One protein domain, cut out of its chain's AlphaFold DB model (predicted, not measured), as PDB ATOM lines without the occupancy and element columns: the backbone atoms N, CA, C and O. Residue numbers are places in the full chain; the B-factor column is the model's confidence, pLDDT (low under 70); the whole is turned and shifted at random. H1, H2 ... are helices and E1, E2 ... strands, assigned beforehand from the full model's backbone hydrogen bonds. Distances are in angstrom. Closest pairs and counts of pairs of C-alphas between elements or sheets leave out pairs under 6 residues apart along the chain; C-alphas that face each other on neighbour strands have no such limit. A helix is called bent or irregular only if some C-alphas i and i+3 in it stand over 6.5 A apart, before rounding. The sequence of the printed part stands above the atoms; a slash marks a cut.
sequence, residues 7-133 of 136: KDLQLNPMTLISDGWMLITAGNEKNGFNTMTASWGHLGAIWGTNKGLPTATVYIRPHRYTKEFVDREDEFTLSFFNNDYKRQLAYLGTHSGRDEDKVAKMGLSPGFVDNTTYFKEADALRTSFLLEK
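This is residues 7 to 133 of the 136 residues of an uncharacterized protein of Veillonella seminalis ACS-216-V-Col6b (UniProt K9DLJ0). A twisted sheet of four strands, E2, E1, E5 and E8, makes the core, with helix H2 packed over one face and helix H3 and the small hairpin E6 and E7 over the other. A second hairpin, E3 and E4, turns off from the end of E2 and reaches away from this core as a two-stranded arm, with H1 packed on E3. The printed part has 127 residues with five named helices and eight named strands, in the order H1 E1 E2 E3 E4 H2 E5 H3 H4 E6 E7 H5 E8; the class is mixed, helices and strands. The sheet runs E2, E1, E5, E8, and it and both two-stranded sheets are antiparallel. The whole is compact, with a radius of gyration of the C-alphas of 14.1 A and spans of 45 by 31 by 26 A.

H1, residues 13 to 20, only grazes the sheet of E2, E1, E5 and E8 with its residues 16 to 20. E1, residues 22 to 28, and E2, residues 32 to 38, form a hairpin, with N 24 and O 36 within hydrogen-bond range at 2.9 A. E2 runs on into E3, residues 41 to 46, at 96 degrees. E3 and E4, residues 53 to 58, form a hairpin, with N 44 and O 55 at 2.9 A; the closest C-alphas of H1 and E3 are those of Pro 13 and Leu 43, 6.1 A apart. H2, residues 65 to 72, has a height over the sheet of 7.7 A; on the local plane it runs slantwise to the strands, at 56 degrees to E1, and its closest C-alpha pair with E1 is Ala 26 and Phe 69, 5.3 A. E5, residues 75 to 80, is an inner strand antiparallel to E1, with N 25 and O 77 at 3.0 A. H3, residues 83 to 94, lies on the opposite face from H2, at a height of 8.8 A, which gives three layers, helices on both faces of a sheet. On the local plane H3 runs across the strands, at 71 degrees to E2; their closest C-alphas are those of Thr 37 and Gly 93, 4.3 A apart. H4, residues 102 to 105, is close to H3 but not clearly touching, with the C-alphas of Leu 92 and Lys 102 at 6.7 A. E6, residues 110 to 113, and E7, residues 116 to 119, form a hairpin, with N 118 and O 111 at 2.9 A; the closest C-alphas of E1 and E7 are those of Asn 28 and Thr 116, 4.6 A. H5, residues 120 to 123, is on the same face as H3, over none of the strands. The edge strand E8, residues 128 to 132, is antiparallel to E5, with N 78 and O 129 at 2.9 A. Every O i to N i+4 pair is within hydrogen-bond range in H1, against 3 of 4 in H2 and 6 of 8 in H3; H4 and H5 are too short for such a pair.

H1 begins at C-alpha 13, (341.774, 185.271, 217.872). E1 is 18.4 A from first to last C-alpha, E2 20.1 A, E3 15.1 A, E4 16.3 A and E5 16.9 A. H3 is 17.7 A long and irregular, with C-alphas 84 and 87 at 7.7 A. E8 ends at C-alpha 132, (322.934, 185.418, 216.880).

The two C-alphas farthest apart are those of Asn 50 and Asp 99, 45.9 A. The printed part has no cut and no long link. The mean pLDDT of the printed part is 91.5; residue 50 and residues 124 to 125 are under 70.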
ATOM      1  N   LYS A   7     334.889 177.890 208.751       81.56
ATOM      2  CA  LYS A   7     336.024 176.962 208.579       81.56
ATOM      3  C   LYS A   7     337.136 177.486 207.656       81.56
ATOM      4  O   LYS A   7     338.249 176.978 207.718       81.56
ATOM      5  N   ASP A   8     336.825 178.454 206.796       85.44
ATOM      6  CA  ASP A   8     337.769 179.038 205.843       85.44
ATOM      7  C   ASP A   8     338.468 180.281 206.435       85.44
ATOM      8  O   ASP A   8     339.330 180.881 205.789       85.44
ATOM      9  N   LEU A   9     338.118 180.680 207.667       83.62
ATOM     10  CA  LEU A   9     338.750 181.795 208.366       83.62
ATOM     11  C   LEU A   9     340.151 181.408 208.843       83.62
ATOM     12  O   LEU A   9     340.329 180.492 209.644       83.62
ATOM     13  N   GLN A  10     341.146 182.172 208.403       84.44
ATOM     14  CA  GLN A  10     342.517 182.080 208.894       84.44
ATOM     15  C   GLN A  10     342.817 183.299 209.765       84.44
ATOM     16  O   GLN A  10     343.182 184.358 209.262       84.44
ATOM     17  N   LEU A  11     342.624 183.165 211.079       86.38
ATOM     18  CA  LEU A  11     342.894 184.231 212.043       86.38
ATOM     19  C   LEU A  11     343.449 183.674 213.355       86.38
ATOM     20  O   LEU A  11     343.169 182.535 213.727       86.38
ATOM     21  N   ASN A  12     344.213 184.499 214.074       89.81
ATOM     22  CA  ASN A  12     344.592 184.237 215.458       89.81
ATOM     23  C   ASN A  12     343.700 185.093 216.372       89.81
ATOM     24  O   ASN A  12     343.887 186.310 216.418       89.81
ATOM     25  N   PRO A  13     342.736 184.497 217.095       88.69
ATOM     26  CA  PRO A  13     341.774 185.271 217.872       88.69
ATOM     27  C   PRO A  13     342.419 185.994 219.058       88.69
ATOM     28  O   PRO A  13     341.914 187.034 219.465       88.69
ATOM     29  N   MET A  14     343.541 185.488 219.587       88.69
ATOM     30  CA  MET A  14     344.226 186.110 220.723       88.69
ATOM     31  C   MET A  14     344.764 187.484 220.331       88.69
ATOM     32  O   MET A  14     344.356 188.476 220.923       88.69
ATOM     33  N   THR A  15     345.595 187.551 219.288       88.69
ATOM     34  CA  THR A  15     346.184 188.817 218.824       88.69
ATOM     35  C   THR A  15     345.146 189.720 218.163       88.69
ATOM     36  O   THR A  15     345.169 190.936 218.345       88.69
ATOM     37  N   LEU A  16     344.179 189.142 217.441       88.50
ATOM     38  CA  LEU A  16     343.104 189.901 216.807       88.50
ATOM     39  C   LEU A  16     342.268 190.678 217.842       88.50
ATOM     40  O   LEU A  16     341.932 191.840 217.616       88.50
ATOM     41  N   ILE A  17     341.964 190.065 218.989       90.00
ATOM     42  CA  ILE A  17     341.165 190.695 220.046       90.00
ATOM     43  C   ILE A  17     342.028 191.574 220.960       90.00
ATOM     44  O   ILE A  17     341.638 192.717 221.223       90.00
ATOM     45  N   SER A  18     343.175 191.076 221.444       85.69
ATOM     46  CA  SER A  18     344.016 191.812 222.402       85.69
ATOM     47  C   SER A  18     344.636 193.055 221.773       85.69
ATOM     48  O   SER A  18     344.576 194.141 222.355       85.69
ATOM     49  N   ASP A  19     345.172 192.902 220.561       84.88
ATOM     50  CA  ASP A  19     345.996 193.920 219.921       84.88
ATOM     51  C   ASP A  19     345.212 194.661 218.851       84.88
ATOM     52  O   ASP A  19     345.430 195.854 218.679       84.88
ATOM     53  N   GLY A  20     344.295 193.994 218.141       82.12
ATOM     54  CA  GLY A  20     343.504 194.578 217.051       82.12
ATOM     55  C   GLY A  20     342.340 195.446 217.533       82.12
ATOM     56  O   GLY A  20     342.124 196.529 216.987       82.12
ATOM     57  N   TRP A  21     341.698 195.049 218.635       90.88
ATOM     58  CA  TRP A  21     340.400 195.561 219.094       90.88
ATOM     59  C   TRP A  21     339.278 195.324 218.073       90.88
ATOM     60  O   TRP A  21     339.490 195.224 216.866       90.88
ATOM     61  N   MET A  22     338.049 195.263 218.571       94.19
ATOM     62  CA  MET A  22     336.855 195.091 217.747       94.19
ATOM     63  C   MET A  22     335.783 196.096 218.128       94.19
ATOM     64  O   MET A  22     335.749 196.579 219.260       94.19
ATOM     65  N   LEU A  23     334.883 196.374 217.194       97.31
ATOM     66  CA  LEU A  23     333.612 197.014 217.485       97.31
ATOM     67  C   LEU A  23     332.541 195.954 217.710       97.31
ATOM     68  O   LEU A  23     332.338 195.100 216.854       97.31
ATOM     69  N   ILE A  24     331.859 196.045 218.849       97.50
ATOM     70  CA  ILE A  24     330.604 195.342 219.109       97.50
ATOM     71  C   ILE A  24     329.483 196.303 218.734       97.50
ATOM     72  O   ILE A  24     329.389 197.378 219.332       97.50
ATOM     73  N   THR A  25     328.650 195.932 217.767       97.75
ATOM     74  CA  THR A  25     327.586 196.801 217.248       97.75
ATOM     75  C   THR A  25     326.259 196.066 217.244       97.75
ATOM     76  O   THR A  25     326.194 194.926 216.803       97.75
ATOM     77  N   ALA A  26     325.206 196.718 217.728       97.12
ATOM     78  CA  ALA A  26     323.853 196.172 217.724       97.12
ATOM     79  C   ALA A  26     322.831 197.262 217.391       97.12
ATOM     80  O   ALA A  26     323.086 198.454 217.601       97.12
ATOM     81  N   GLY A  27     321.674 196.831 216.897       96.75
ATOM     82  CA  GLY A  27     320.612 197.680 216.365       96.75
ATOM     83  C   GLY A  27     320.703 197.866 214.853       96.75
ATOM     84  O   GLY A  27     321.657 197.436 214.205       96.75
ATOM     85  N   ASN A  28     319.703 198.535 214.291       96.06
ATOM     86  CA  ASN A  28     319.484 198.648 212.848       96.06
ATOM     87  C   ASN A  28     319.080 200.068 212.435       96.06
ATOM     88  O   ASN A  28     318.921 200.960 213.267       96.06
ATOM     89  N   GLU A  29     318.886 200.262 211.131       95.50
ATOM     90  CA  GLU A  29     318.504 201.547 210.539       95.50
ATOM     91  C   GLU A  29     317.181 202.096 211.096       95.50
ATOM     92  O   GLU A  29     317.040 203.301 211.279       95.50
ATOM     93  N   LYS A  30     316.213 201.220 211.399       94.50
ATOM     94  CA  LYS A  30     314.856 201.625 211.804       94.50
ATOM     95  C   LYS A  30     314.775 202.030 213.275       94.50
ATOM     96  O   LYS A  30     314.157 203.039 213.597       94.50
ATOM     97  N   ASN A  31     315.393 201.246 214.158       93.88
ATOM     98  CA  ASN A  31     315.284 201.396 215.616       93.88
ATOM     99  C   ASN A  31     316.530 202.035 216.251       93.88
ATOM    100  O   ASN A  31     316.696 202.022 217.478       93.88
ATOM    101  N   GLY A  32     317.426 202.553 215.410       95.69
ATOM    102  CA  GLY A  32     318.738 203.037 215.799       95.69
ATOM    103  C   GLY A  32     319.695 201.905 216.166       95.69
ATOM    104  O   GLY A  32     319.299 200.799 216.555       95.69
ATOM    105  N   PHE A  33     320.982 202.220 216.089       97.94
ATOM    106  CA  PHE A  33     322.071 201.324 216.444       97.94
ATOM    107  C   PHE A  33     323.097 202.053 217.306       97.94
ATOM    108  O   PHE A  33     323.153 203.283 217.344       97.94
ATOM    109  N   ASN A  34     323.941 201.286 217.987       98.00
ATOM    110  CA  ASN A  34     325.101 201.830 218.670       98.00
ATOM    111  C   ASN A  34     326.246 200.817 218.668       98.00
ATOM    112  O   ASN A  34     326.044 199.608 218.564       98.00
ATOM    113  N   THR A  35     327.466 201.322 218.825       98.00
ATOM    114  CA  THR A  35     328.690 200.518 218.803       98.00
ATOM    115  C   THR A  35     329.577 200.812 220.003       98.00
ATOM    116  O   THR A  35     329.464 201.869 220.619       98.00
ATOM    117  N   MET A  36     330.481 199.908 220.362       97.50
ATOM    118  CA  MET A  36     331.580 200.209 221.276       97.50
ATOM    119  C   MET A  36     332.814 199.383 220.957       97.50
ATOM    120  O   MET A  36     332.714 198.244 220.511       97.50
ATOM    121  N   THR A  37     333.982 199.936 221.272       97.00
ATOM    122  CA  THR A  37     335.232 199.183 221.193       97.00
ATOM    123  C   THR A  37     335.386 198.236 222.373       97.00
ATOM    124  O   THR A  37     335.177 198.624 223.527       97.00
ATOM    125  N   ALA A  38     335.791 197.008 222.068       94.81
ATOM    126  CA  ALA A  38     336.172 195.980 223.018       94.81
ATOM    127  C   ALA A  38     337.544 195.398 222.651       94.81
ATOM    128  O   ALA A  38     337.884 195.251 221.477       94.81
ATOM    129  N   SER A  39     338.316 195.050 223.676       90.88
ATOM    130  CA  SER A  39     339.631 194.400 223.570       90.88
ATOM    131  C   SER A  39     339.668 193.087 224.361       90.88
ATOM    132  O   SER A  39     340.707 192.675 224.869       90.88
ATOM    133  N   TRP A  40     338.501 192.475 224.559       91.50
ATOM    134  CA  TRP A  40     338.319 191.239 225.308       91.50
ATOM    135  C   TRP A  40     337.193 190.421 224.680       91.50
ATOM    136  O   TRP A  40     336.201 190.965 224.189       91.50
ATOM    137  N   GLY A  41     337.340 189.105 224.713       92.94
ATOM    138  CA  GLY A  41     336.391 188.173 224.127       92.94
ATOM    139  C   GLY A  41     337.066 186.862 223.753       92.94
ATOM    140  O   GLY A  41     338.276 186.713 223.902       92.94
ATOM    141  N   HIS A  42     336.268 185.924 223.263       92.88
ATOM    142  CA  HIS A  42     336.719 184.624 222.791       92.88
ATOM    143  C   HIS A  42     336.042 184.300 221.465       92.88
ATOM    144  O   HIS A  42     334.851 184.554 221.305       92.88
ATOM    145  N   LEU A  43     336.798 183.701 220.547       91.56
ATOM    146  CA  LEU A  43     336.271 183.000 219.379       91.56
ATOM    147  C   LEU A  43     336.672 181.536 219.524       91.56
ATOM    148  O   LEU A  43     337.830 181.239 219.820       91.56
ATOM    149  N   GLY A  44     335.726 180.627 219.346       90.19
ATOM    150  CA  GLY A  44     335.958 179.205 219.554       90.19
ATOM    151  C   GLY A  44     334.842 178.351 218.980       90.19
ATOM    152  O   GLY A  44     334.091 178.798 218.114       90.19
ATOM    153  N   ALA A  45     334.740 177.122 219.471       90.56
ATOM    154  CA  ALA A  45     333.658 176.219 219.122       90.56
ATOM    155  C   ALA A  45     333.211 175.414 220.343       90.56
ATOM    156  O   ALA A  45     334.037 175.017 221.167       90.56
ATOM    157  N   ILE A  46     331.911 175.147 220.423       90.38
ATOM    158  CA  ILE A  46     331.299 174.241 221.401       90.38
ATOM    159  C   ILE A  46     330.740 172.997 220.696       90.38
ATOM    160  O   ILE A  46     330.825 172.872 219.470       90.38
ATOM    161  N   TRP A  47     330.188 172.045 221.453       88.94
ATOM    162  CA  TRP A  47     329.553 170.862 220.867       88.94
ATOM    163  C   TRP A  47     328.334 171.270 220.024       88.94
ATOM    164  O   TRP A  47     327.566 172.150 220.403       88.94
ATOM    165  N   GLY A  48     328.147 170.624 218.876       82.25
ATOM    166  CA  GLY A  48     326.986 170.824 218.011       82.25
ATOM    167  C   GLY A  48     326.503 169.495 217.436       82.25
ATOM    168  O   GLY A  48     327.228 168.501 217.457       82.25
ATOM    169  N   THR A  49     325.268 169.469 216.935       70.88
ATOM    170  CA  THR A  49     324.531 168.237 216.588       70.88
ATOM    171  C   THR A  49     325.216 167.388 215.512       70.88
ATOM    172  O   THR A  49     325.088 166.171 215.526       70.88
ATOM    173  N   ASN A  50     325.965 168.019 214.598       68.56
ATOM    174  CA  ASN A  50     326.662 167.346 213.490       68.56
ATOM    175  C   ASN A  50     328.156 167.706 213.378       68.56
ATOM    176  O   ASN A  50     328.934 166.947 212.804       68.56
ATOM    177  N   LYS A  51     328.560 168.881 213.874       78.31
ATOM    178  CA  LYS A  51     329.931 169.425 213.884       78.31
ATOM    179  C   LYS A  51     330.061 170.385 215.067       78.31
ATOM    180  O   LYS A  51     329.043 170.770 215.639       78.31
ATOM    181  N   GLY A  52     331.286 170.794 215.404       83.56
ATOM    182  CA  GLY A  52     331.497 171.875 216.370       83.56
ATOM    183  C   GLY A  52     330.749 173.138 215.939       83.56
ATOM    184  O   GLY A  52     330.853 173.542 214.780       83.56
ATOM    185  N   LEU A  53     329.974 173.720 216.854       87.75
ATOM    186  CA  LEU A  53     329.240 174.966 216.647       87.75
ATOM    187  C   LEU A  53     330.192 176.135 216.927       87.75
ATOM    188  O   LEU A  53     330.659 176.242 218.063       87.75
ATOM    189  N   PRO A  54     330.511 176.996 215.946       89.19
ATOM    190  CA  PRO A  54     331.321 178.178 216.199       89.19
ATOM    191  C   PRO A  54     330.626 179.131 217.164       89.19
ATOM    192  O   PRO A  54     329.429 179.379 217.052       89.19
ATOM    193  N   THR A  55     331.389 179.692 218.091       91.62
ATOM    194  CA  THR A  55     330.873 180.597 219.117       91.62
ATOM    195  C   THR A  55     331.781 181.795 219.282       91.62
ATOM    196  O   THR A  55     333.007 181.658 219.281       91.62
ATOM    197  N   ALA A  56     331.170 182.946 219.532       92.94
ATOM    198  CA  ALA A  56     331.847 184.121 220.043       92.94
ATOM    199  C   ALA A  56     331.326 184.433 221.450       92.94
ATOM    200  O   ALA A  56     330.130 184.362 221.716       92.94
ATOM    201  N   THR A  57     332.223 184.786 222.363       94.12
ATOM    202  CA  THR A  57     331.870 185.311 223.684       94.12
ATOM    203  C   THR A  57     332.448 186.702 223.808       94.12
ATOM    204  O   THR A  57     333.658 186.884 223.693       94.12
ATOM    205  N   VAL A  58     331.595 187.684 224.068       94.12
ATOM    206  CA  VAL A  58     332.006 189.071 224.275       94.12
ATOM    207  C   VAL A  58     331.521 189.562 225.623       94.12
ATOM    208  O   VAL A  58     330.488 189.128 226.124       94.12
ATOM    209  N   TYR A  59     332.275 190.481 226.214       93.88
ATOM    210  CA  TYR A  59     331.932 191.047 227.511       93.88
ATOM    211  C   TYR A  59     331.552 192.510 227.332       93.88
ATOM    212  O   TYR A  59     332.285 193.292 226.728       93.88
ATOM    213  N   ILE A  60     330.406 192.907 227.868       94.81
ATOM    214  CA  ILE A  60     329.938 194.290 227.813       94.81
ATOM    215  C   ILE A  60     329.624 194.709 229.238       94.81
ATOM    216  O   ILE A  60     328.841 194.061 229.931       94.81
ATOM    217  N   ARG A  61     330.251 195.796 229.700       92.81
ATOM    218  CA  ARG A  61     329.955 196.323 231.036       92.81
ATOM    219  C   ARG A  61     328.507 196.844 231.060       92.81
ATOM    220  O   ARG A  61     328.154 197.577 230.138       92.81
ATOM    221  N   PRO A  62     327.705 196.566 232.106       93.69
ATOM    222  CA  PRO A  62     326.271 196.889 232.119       93.69
ATOM    223  C   PRO A  62     325.919 198.361 231.864       93.69
ATOM    224  O   PRO A  62     324.903 198.652 231.255       93.69
ATOM    225  N   HIS A  63     326.772 199.297 232.285       93.81
ATOM    226  CA  HIS A  63     326.547 200.737 232.103       93.81
ATOM    227  C   HIS A  63     326.868 201.251 230.688       93.81
ATOM    228  O   HIS A  63     326.709 202.441 230.414       93.81
ATOM    229  N   ARG A  64     327.401 200.411 229.792       95.56
ATOM    230  CA  ARG A  64     327.699 200.827 228.417       95.56
ATOM    231  C   ARG A  64     326.399 200.938 227.643       95.56
ATOM    232  O   ARG A  64     325.650 199.977 227.586       95.56
ATOM    233  N   TYR A  65     326.189 202.064 226.963       97.00
ATOM    234  CA  TYR A  65     324.970 202.288 226.181       97.00
ATOM    235  C   TYR A  65     324.717 201.186 225.138       97.00
ATOM    236  O   TYR A  65     323.586 200.776 224.930       97.00
ATOM    237  N   THR A  66     325.771 200.621 224.540       97.12
ATOM    238  CA  THR A  66     325.668 199.490 223.598       97.12
ATOM    239  C   THR A  66     325.015 198.246 224.211       97.12
ATOM    240  O   THR A  66     324.435 197.456 223.475       97.12
ATOM    241  N   LYS A  67     325.055 198.076 225.541       96.62
ATOM    242  CA  LYS A  67     324.391 196.964 226.230       96.62
ATOM    243  C   LYS A  67     322.878 196.987 226.027       96.62
ATOM    244  O   LYS A  67     322.308 195.929 225.815       96.62
ATOM    245  N   GLU A  68     322.258 198.168 226.012       96.69
ATOM    246  CA  GLU A  68     320.813 198.313 225.778       96.69
ATOM    247  C   GLU A  68     320.417 197.762 224.400       96.69
ATOM    248  O   GLU A  68     319.403 197.085 224.271       96.69
ATOM    249  N   PHE A  69     321.257 197.982 223.384       96.81
ATOM    250  CA  PHE A  69     321.036 197.460 222.034       96.81
ATOM    251  C   PHE A  69     321.285 195.954 221.965       96.81
ATOM    252  O   PHE A  69     320.467 195.233 221.415       96.81
ATOM    253  N   VAL A  70     322.377 195.458 222.554       95.81
ATOM    254  CA  VAL A  70     322.684 194.013 222.565       95.81
ATOM    255  C   VAL A  70     321.639 193.209 223.352       95.81
ATOM    256  O   VAL A  70     321.371 192.054 223.029       95.81
ATOM    257  N   ASP A  71     321.024 193.806 224.372       94.94
ATOM    258  CA  ASP A  71     319.931 193.169 225.111       94.94
ATOM    259  C   ASP A  71     318.630 193.157 224.316       94.94
ATOM    260  O   ASP A  71     317.937 192.141 224.325       94.94
ATOM    261  N   ARG A  72     318.332 194.262 223.624       94.88
ATOM    262  CA  ARG A  72     317.122 194.441 222.817       94.88
ATOM    263  C   ARG A  72     317.104 193.566 221.566       94.88
ATOM    264  O   ARG A  72     316.045 193.065 221.220       94.88
ATOM    265  N   GLU A  73     318.240 193.431 220.885       94.31
ATOM    266  CA  GLU A  73     318.333 192.706 219.615       94.31
ATOM    267  C   GLU A  73     318.788 191.254 219.810       94.31
ATOM    268  O   GLU A  73     319.561 190.937 220.722       94.31
ATOM    269  N   ASP A  74     318.351 190.379 218.906       93.56
ATOM    270  CA  ASP A  74     318.834 188.994 218.818       93.56
ATOM    271  C   ASP A  74     320.176 188.899 218.079       93.56
ATOM    272  O   ASP A  74     320.958 187.977 218.314       93.56
ATOM    273  N   GLU A  75     320.474 189.892 217.237       94.38
ATOM    274  CA  GLU A  75     321.642 189.923 216.363       94.38
ATOM    275  C   GLU A  75     322.570 191.103 216.661       94.38
ATOM    276  O   GLU A  75     322.157 192.254 216.843       94.38
ATOM    277  N   PHE A  76     323.870 190.836 216.624       96.00
ATOM    278  CA  PHE A  76     324.907 191.857 216.727       96.00
ATOM    279  C   PHE A  76     326.097 191.510 215.836       96.00
ATOM    280  O   PHE A  76     326.247 190.376 215.377       96.00
ATOM    281  N   THR A  77     326.964 192.489 215.593       96.00
ATOM    282  CA  THR A  77     328.174 192.293 214.799       96.00
ATOM    283  C   THR A  77     329.441 192.501 215.610       96.00
ATOM    284  O   THR A  77     329.498 193.334 216.522       96.00
ATOM    285  N   LEU A  78     330.476 191.744 215.240       95.31
ATOM    286  CA  LEU A  78     331.863 192.014 215.605       95.31
ATOM    287  C   LEU A  78     332.620 192.461 214.367       95.31
ATOM    288  O   LEU A  78     332.815 191.668 213.449       95.31
ATOM    289  N   SER A  79     333.064 193.713 214.354       94.75
ATOM    290  CA  SER A  79     333.849 194.276 213.257       94.75
ATOM    291  C   SER A  79     335.281 194.529 213.712       94.75
ATOM    292  O   SER A  79     335.513 195.309 214.638       94.75
ATOM    293  N   PHE A  80     336.246 193.896 213.048       92.06
ATOM    294  CA  PHE A  80     337.670 194.167 213.254       92.06
ATOM    295  C   PHE A  80     338.195 195.100 212.168       92.06
ATOM    296  O   PHE A  80     337.768 195.033 211.017       92.06
ATOM    297  N   PHE A  81     339.139 195.957 212.540       91.81
ATOM    298  CA  PHE A  81     339.692 196.990 211.669       91.81
ATOM    299  C   PHE A  81     341.208 196.842 211.589       91.81
ATOM    300  O   PHE A  81     341.838 196.246 212.465       91.81
ATOM    301  N   ASN A  82     341.808 197.409 210.543       88.62
ATOM    302  CA  ASN A  82     343.257 197.542 210.483       88.62
ATOM    303  C   ASN A  82     343.753 198.620 211.481       88.62
ATOM    304  O   ASN A  82     342.971 199.336 212.116       88.62
ATOM    305  N   ASN A  83     345.073 198.753 211.606       88.06
ATOM    306  CA  ASN A  83     345.686 199.684 212.557       88.06
ATOM    307  C   ASN A  83     345.426 201.171 212.249       88.06
ATOM    308  O   ASN A  83     345.578 202.000 213.148       88.06
ATOM    309  N   ASP A  84     344.977 201.520 211.043       92.25
ATOM    310  CA  ASP A  84     344.712 202.912 210.660       92.25
ATOM    311  C   ASP A  84     343.485 203.487 211.391       92.25
ATOM    312  O   ASP A  84     343.356 204.702 211.536       92.25
ATOM    313  N   TYR A  85     342.613 202.622 211.928       94.88
ATOM    314  CA  TYR A  85     341.402 203.022 212.656       94.88
ATOM    315  C   TYR A  85     341.583 203.102 214.178       94.88
ATOM    316  O   TYR A  85     340.612 203.305 214.913       94.88
ATOM    317  N   LYS A  86     342.810 202.962 214.702       92.81
ATOM    318  CA  LYS A  86     343.056 202.944 216.158       92.81
ATOM    319  C   LYS A  86     342.520 204.174 216.886       92.81
ATOM    320  O   LYS A  86     342.015 204.044 218.001       92.81
ATOM    321  N   ARG A  87     342.580 205.351 216.258       95.69
ATOM    322  CA  ARG A  87     342.049 206.598 216.829       95.69
ATOM    323  C   ARG A  87     340.524 206.552 216.970       95.69
ATOM    324  O   ARG A  87     339.999 206.931 218.014       95.69
ATOM    325  N   GLN A  88     339.829 206.070 215.945       97.38
ATOM    326  CA  GLN A  88     338.376 205.927 215.911       97.38
ATOM    327  C   GLN A  88     337.928 204.913 216.962       97.38
ATOM    328  O   GLN A  88     337.053 205.208 217.771       97.38
ATOM    329  N   LEU A  89     338.587 203.752 217.023       96.38
ATOM    330  CA  LEU A  89     338.308 202.726 218.028       96.38
ATOM    331  C   LEU A  89     338.535 203.256 219.458       96.38
ATOM    332  O   LEU A  89     337.678 203.111 220.328       96.38
ATOM    333  N   ALA A  90     339.636 203.964 219.720       96.44
ATOM    334  CA  ALA A  90     339.870 204.557 221.039       96.44
ATOM    335  C   ALA A  90     338.741 205.523 221.456       96.44
ATOM    336  O   ALA A  90     338.275 205.492 222.602       96.44
ATOM    337  N   TYR A  91     338.253 206.345 220.523       97.62
ATOM    338  CA  TYR A  91     337.136 207.255 220.773       97.62
ATOM    339  C   TYR A  91     335.829 206.495 221.056       97.62
ATOM    340  O   TYR A  91     335.180 206.714 222.082       97.62
ATOM    341  N   LEU A  92     335.478 205.531 220.200       97.31
ATOM    342  CA  LEU A  92     334.251 204.734 220.314       97.31
ATOM    343  C   LEU A  92     334.208 203.862 221.579       97.31
ATOM    344  O   LEU A  92     333.117 203.526 222.052       97.31
ATOM    345  N   GLY A  93     335.372 203.512 222.135       95.19
ATOM    346  CA  GLY A  93     335.523 202.802 223.406       95.19
ATOM    347  C   GLY A  93     335.420 203.674 224.662       95.19
ATOM    348  O   GLY A  93     335.161 203.127 225.740       95.19
ATOM    349  N   THR A  94     335.595 204.993 224.544       95.06
ATOM    350  CA  THR A  94     335.640 205.944 225.674       95.06
ATOM    351  C   THR A  94     334.425 206.867 225.751       95.06
ATOM    352  O   THR A  94     334.094 207.322 226.842       95.06
ATOM    353  N   HIS A  95     333.725 207.087 224.636       96.56
ATOM    354  CA  HIS A  95     332.573 207.987 224.565       96.56
ATOM    355  C   HIS A  95     331.243 207.227 224.440       96.56
ATOM    356  O   HIS A  95     331.126 206.179 223.784       96.56
ATOM    357  N   SER A  96     330.219 207.761 225.107       95.06
ATOM    358  CA  SER A  96     328.853 207.240 225.061       95.06
ATOM    359  C   SER A  96     328.137 207.743 223.812       95.06
ATOM    360  O   SER A  96     328.215 208.921 223.502       95.06
ATOM    361  N   GLY A  97     327.395 206.866 223.133       95.12
ATOM    362  CA  GLY A  97     326.523 207.257 222.017       95.12
ATOM    363  C   GLY A  97     325.130 207.725 222.453       95.12
ATOM    364  O   GLY A  97     324.240 207.804 221.621       95.12
ATOM    365  N   ARG A  98     324.900 207.939 223.760       94.50
ATOM    366  CA  ARG A  98     323.573 208.293 224.295       94.50
ATOM    367  C   ARG A  98     323.133 209.689 223.856       94.50
ATOM    368  O   ARG A  98     321.973 209.877 223.516       94.50
ATOM    369  N   ASP A  99     324.085 210.617 223.823       94.44
ATOM    370  CA  ASP A  99     323.849 212.042 223.569       94.44
ATOM    371  C   ASP A  99     324.624 212.552 222.337       94.44
ATOM    372  O   ASP A  99     324.626 213.747 222.049       94.44
ATOM    373  N   GLU A 100     325.309 211.665 221.603       95.00
ATOM    374  CA  GLU A 100     326.026 212.013 220.371       95.00
ATOM    375  C   GLU A 100     326.038 210.877 219.341       95.00
ATOM    376  O   GLU A 100     326.134 209.696 219.681       95.00
ATOM    377  N   ASP A 101     326.058 211.249 218.057       95.62
ATOM    378  CA  ASP A 101     326.397 210.330 216.969       95.62
ATOM    379  C   ASP A 101     327.922 210.202 216.843       95.62
ATOM    380  O   ASP A 101     328.601 210.867 216.050       95.62
ATOM    381  N   LYS A 102     328.479 209.324 217.677       96.25
ATOM    382  CA  LYS A 102     329.917 209.045 217.694       96.25
ATOM    383  C   LYS A 102     330.428 208.346 216.431       96.25
ATOM    384  O   LYS A 102     331.626 208.404 216.160       96.25
ATOM    385  N   VAL A 103     329.551 207.687 215.674       96.75
ATOM    386  CA  VAL A 103     329.910 206.987 214.436       96.75
ATOM    387  C   VAL A 103     330.150 208.000 213.326       96.75
ATOM    388  O   VAL A 103     331.240 208.017 212.750       96.75
ATOM    389  N   ALA A 104     329.196 208.909 213.109       96.50
ATOM    390  CA  ALA A 104     329.339 209.996 212.147       96.50
ATOM    391  C   ALA A 104     330.519 210.912 212.502       96.50
ATOM    392  O   ALA A 104     331.313 211.271 211.633       96.50
ATOM    393  N   LYS A 105     330.707 211.225 213.793       96.69
ATOM    394  CA  LYS A 105     331.836 212.039 214.279       96.69
ATOM    395  C   LYS A 105     333.202 211.442 213.936       96.69
ATOM    396  O   LYS A 105     334.147 212.188 213.685       96.69
ATOM    397  N   MET A 106     333.317 210.114 213.944       96.81
ATOM    398  CA  MET A 106     334.544 209.396 213.587       96.81
ATOM    399  C   MET A 106     334.662 209.092 212.088       96.81
ATOM    400  O   MET A 106     335.665 208.508 211.676       96.81
ATOM    401  N   GLY A 107     333.678 209.497 211.278       96.44
ATOM    402  CA  GLY A 107     333.681 209.299 209.830       96.44
ATOM    403  C   GLY A 107     333.610 207.832 209.407       96.44
ATOM    404  O   GLY A 107     334.132 207.495 208.350       96.44
ATOM    405  N   LEU A 108     333.023 206.959 210.236       96.81
ATOM    406  CA  LEU A 108     332.803 205.559 209.873       96.81
ATOM    407  C   LEU A 108     331.493 205.400 209.101       96.81
ATOM    408  O   LEU A 108     330.516 206.102 209.369       96.81
ATOM    409  N   SER A 109     331.462 204.437 208.185       96.81
ATOM    410  CA  SER A 109     330.335 204.225 207.281       96.81
ATOM    411  C   SER A 109     329.510 203.008 207.710       96.81
ATOM    412  O   SER A 109     329.882 201.874 207.374       96.81
ATOM    413  N   PRO A 110     328.377 203.190 208.415       96.62
ATOM    414  CA  PRO A 110     327.507 202.072 208.738       96.62
ATOM    415  C   PRO A 110     326.902 201.467 207.461       96.62
ATOM    416  O   PRO A 110     326.588 202.158 206.484       96.62
ATOM    417  N   GLY A 111     326.765 200.149 207.464       95.38
ATOM    418  CA  GLY A 111     325.936 199.379 206.550       95.38
ATOM    419  C   GLY A 111     324.964 198.522 207.354       95.38
ATOM    420  O   GLY A 111     325.219 198.220 208.519       95.38
ATOM    421  N   PHE A 112     323.860 198.124 206.736       94.38
ATOM    422  CA  PHE A 112     322.816 197.346 207.398       94.38
ATOM    423  C   PHE A 112     322.699 195.974 206.747       94.38
ATOM    424  O   PHE A 112     322.742 195.857 205.519       94.38
ATOM    425  N   VAL A 113     322.598 194.944 207.580       89.44
ATOM    426  CA  VAL A 113     322.390 193.554 207.172       89.44
ATOM    427  C   VAL A 113     321.443 192.913 208.172       89.44
ATOM    428  O   VAL A 113     321.606 193.103 209.377       89.44
ATOM    429  N   ASP A 114     320.434 192.216 207.660       87.62
ATOM    430  CA  ASP A 114     319.364 191.614 208.454       87.62
ATOM    431  C   ASP A 114     318.779 192.619 209.462       87.62
ATOM    432  O   ASP A 114     318.299 193.680 209.049       87.62
ATOM    433  N   ASN A 115     318.835 192.339 210.767       90.25
ATOM    434  CA  ASN A 115     318.335 193.248 211.802       90.25
ATOM    435  C   ASN A 115     319.451 193.975 212.557       90.25
ATOM    436  O   ASN A 115     319.223 194.488 213.658       90.25
ATOM    437  N   THR A 116     320.645 194.071 211.966       94.50
ATOM    438  CA  THR A 116     321.809 194.654 212.627       94.50
ATOM    439  C   THR A 116     322.639 195.583 211.733       94.50
ATOM    440  O   THR A 116     322.341 195.831 210.561       94.50
ATOM    441  N   THR A 117     323.693 196.151 212.319       96.25
ATOM    442  CA  THR A 117     324.580 197.129 211.680       96.25
ATOM    443  C   THR A 117     326.011 196.616 211.648       96.25
ATOM    444  O   THR A 117     326.514 196.082 212.635       96.25
ATOM    445  N   TYR A 118     326.694 196.832 210.528       94.81
ATOM    446  CA  TYR A 118     328.121 196.575 210.342       94.81
ATOM    447  C   TYR A 118     328.832 197.839 209.839       94.81
ATOM    448  O   TYR A 118     328.192 198.833 209.502       94.81
ATOM    449  N   PHE A 119     330.163 197.806 209.762       95.81
ATOM    450  CA  PHE A 119     330.955 198.900 209.191       95.81
ATOM    451  C   PHE A 119     331.586 198.493 207.864       95.81
ATOM    452  O   PHE A 119     332.256 197.459 207.777       95.81
ATOM    453  N   LYS A 120     331.396 199.314 206.825       93.88
ATOM    454  CA  LYS A 120     331.890 199.025 205.467       93.88
ATOM    455  C   LYS A 120     333.412 198.905 205.421       93.88
ATOM    456  O   LYS A 120     333.939 198.101 204.661       93.88
ATOM    457  N   GLU A 121     334.107 199.656 206.268       93.06
ATOM    458  CA  GLU A 121     335.562 199.627 206.404       93.06
ATOM    459  C   GLU A 121     336.067 198.261 206.899       93.06
ATOM    460  O   GLU A 121     337.117 197.796 206.461       93.06
ATOM    461  N   ALA A 122     335.297 197.584 207.758       86.62
ATOM    462  CA  ALA A 122     335.599 196.229 208.220       86.62
ATOM    463  C   ALA A 122     335.132 195.152 207.221       86.62
ATOM    464  O   ALA A 122     335.813 194.152 207.013       86.62
ATOM    465  N   ASP A 123     333.988 195.337 206.553       73.69
ATOM    466  CA  ASP A 123     333.516 194.401 205.512       73.69
ATOM    467  C   ASP A 123     334.458 194.351 204.299       73.69
ATOM    468  O   ASP A 123     334.739 193.274 203.774       73.69
ATOM    469  N   ALA A 124     335.042 195.488 203.906       58.94
ATOM    470  CA  ALA A 124     336.072 195.535 202.867       58.94
ATOM    471  C   ALA A 124     337.280 194.634 203.194       58.94
ATOM    472  O   ALA A 124     337.906 194.078 202.290       58.94
ATOM    473  N   LEU A 125     337.564 194.439 204.484       64.94
ATOM    474  CA  LEU A 125     338.606 193.547 204.994       64.94
ATOM    475  C   LEU A 125     338.102 192.117 205.259       64.94
ATOM    476  O   LEU A 125     338.906 191.248 205.586       64.94
ATOM    477  N   ARG A 126     336.801 191.850 205.069       74.06
ATOM    478  CA  ARG A 126     336.116 190.579 205.376       74.06
ATOM    479  C   ARG A 126     336.228 190.185 206.849       74.06
ATOM    480  O   ARG A 126     336.348 189.010 207.182       74.06
ATOM    481  N   THR A 127     336.192 191.180 207.726       76.56
ATOM    482  CA  THR A 127     336.406 191.029 209.171       76.56
ATOM    483  C   THR A 127     335.185 191.432 209.994       76.56
ATOM    484  O   THR A 127     335.318 191.828 211.153       76.56
ATOM    485  N   SER A 128     333.990 191.353 209.403       81.94
ATOM    486  CA  SER A 128     332.727 191.502 210.128       81.94
ATOM    487  C   SER A 128     332.062 190.144 210.312       81.94
ATOM    488  O   SER A 128     331.874 189.407 209.345       81.94
ATOM    489  N   PHE A 129     331.697 189.829 211.550       86.44
ATOM    490  CA  PHE A 129     330.979 188.614 211.919       86.44
ATOM    491  C   PHE A 129     329.576 188.984 212.380       86.44
ATOM    492  O   PHE A 129     329.446 189.760 213.323       86.44
ATOM    493  N   LEU A 130     328.557 188.430 211.724       86.94
ATOM    494  CA  LEU A 130     327.176 188.460 212.199       86.94
ATOM    495  C   LEU A 130     326.990 187.347 213.232       86.94
ATOM    496  O   LEU A 130     327.419 186.215 213.000       86.94
ATOM    497  N   LEU A 131     326.396 187.677 214.374       86.25
ATOM    498  CA  LEU A 131     326.200 186.758 215.487       86.25
ATOM    499  C   LEU A 131     324.757 186.804 215.966       86.25
ATOM    500  O   LEU A 131     324.227 187.881 216.230       86.25
ATOM    501  N   GLU A 132     324.185 185.622 216.159       87.94
ATOM    502  CA  GLU A 132     322.934 185.418 216.880       87.94
ATOM    503  C   GLU A 132     323.245 185.126 218.354       87.94
ATOM    504  O   GLU A 132     324.145 184.343 218.688       87.94
ATOM    505  N   LYS A 133     322.533 185.793 219.258       87.12
ATOM    506  CA  LYS A 133     322.666 185.608 220.702       87.12
ATOM    507  C   LYS A 133     322.051 184.268 221.106       87.12
ATOM    508  O   LYS A 133     320.904 183.979 220.788       87.12
TER     509      LYS A 133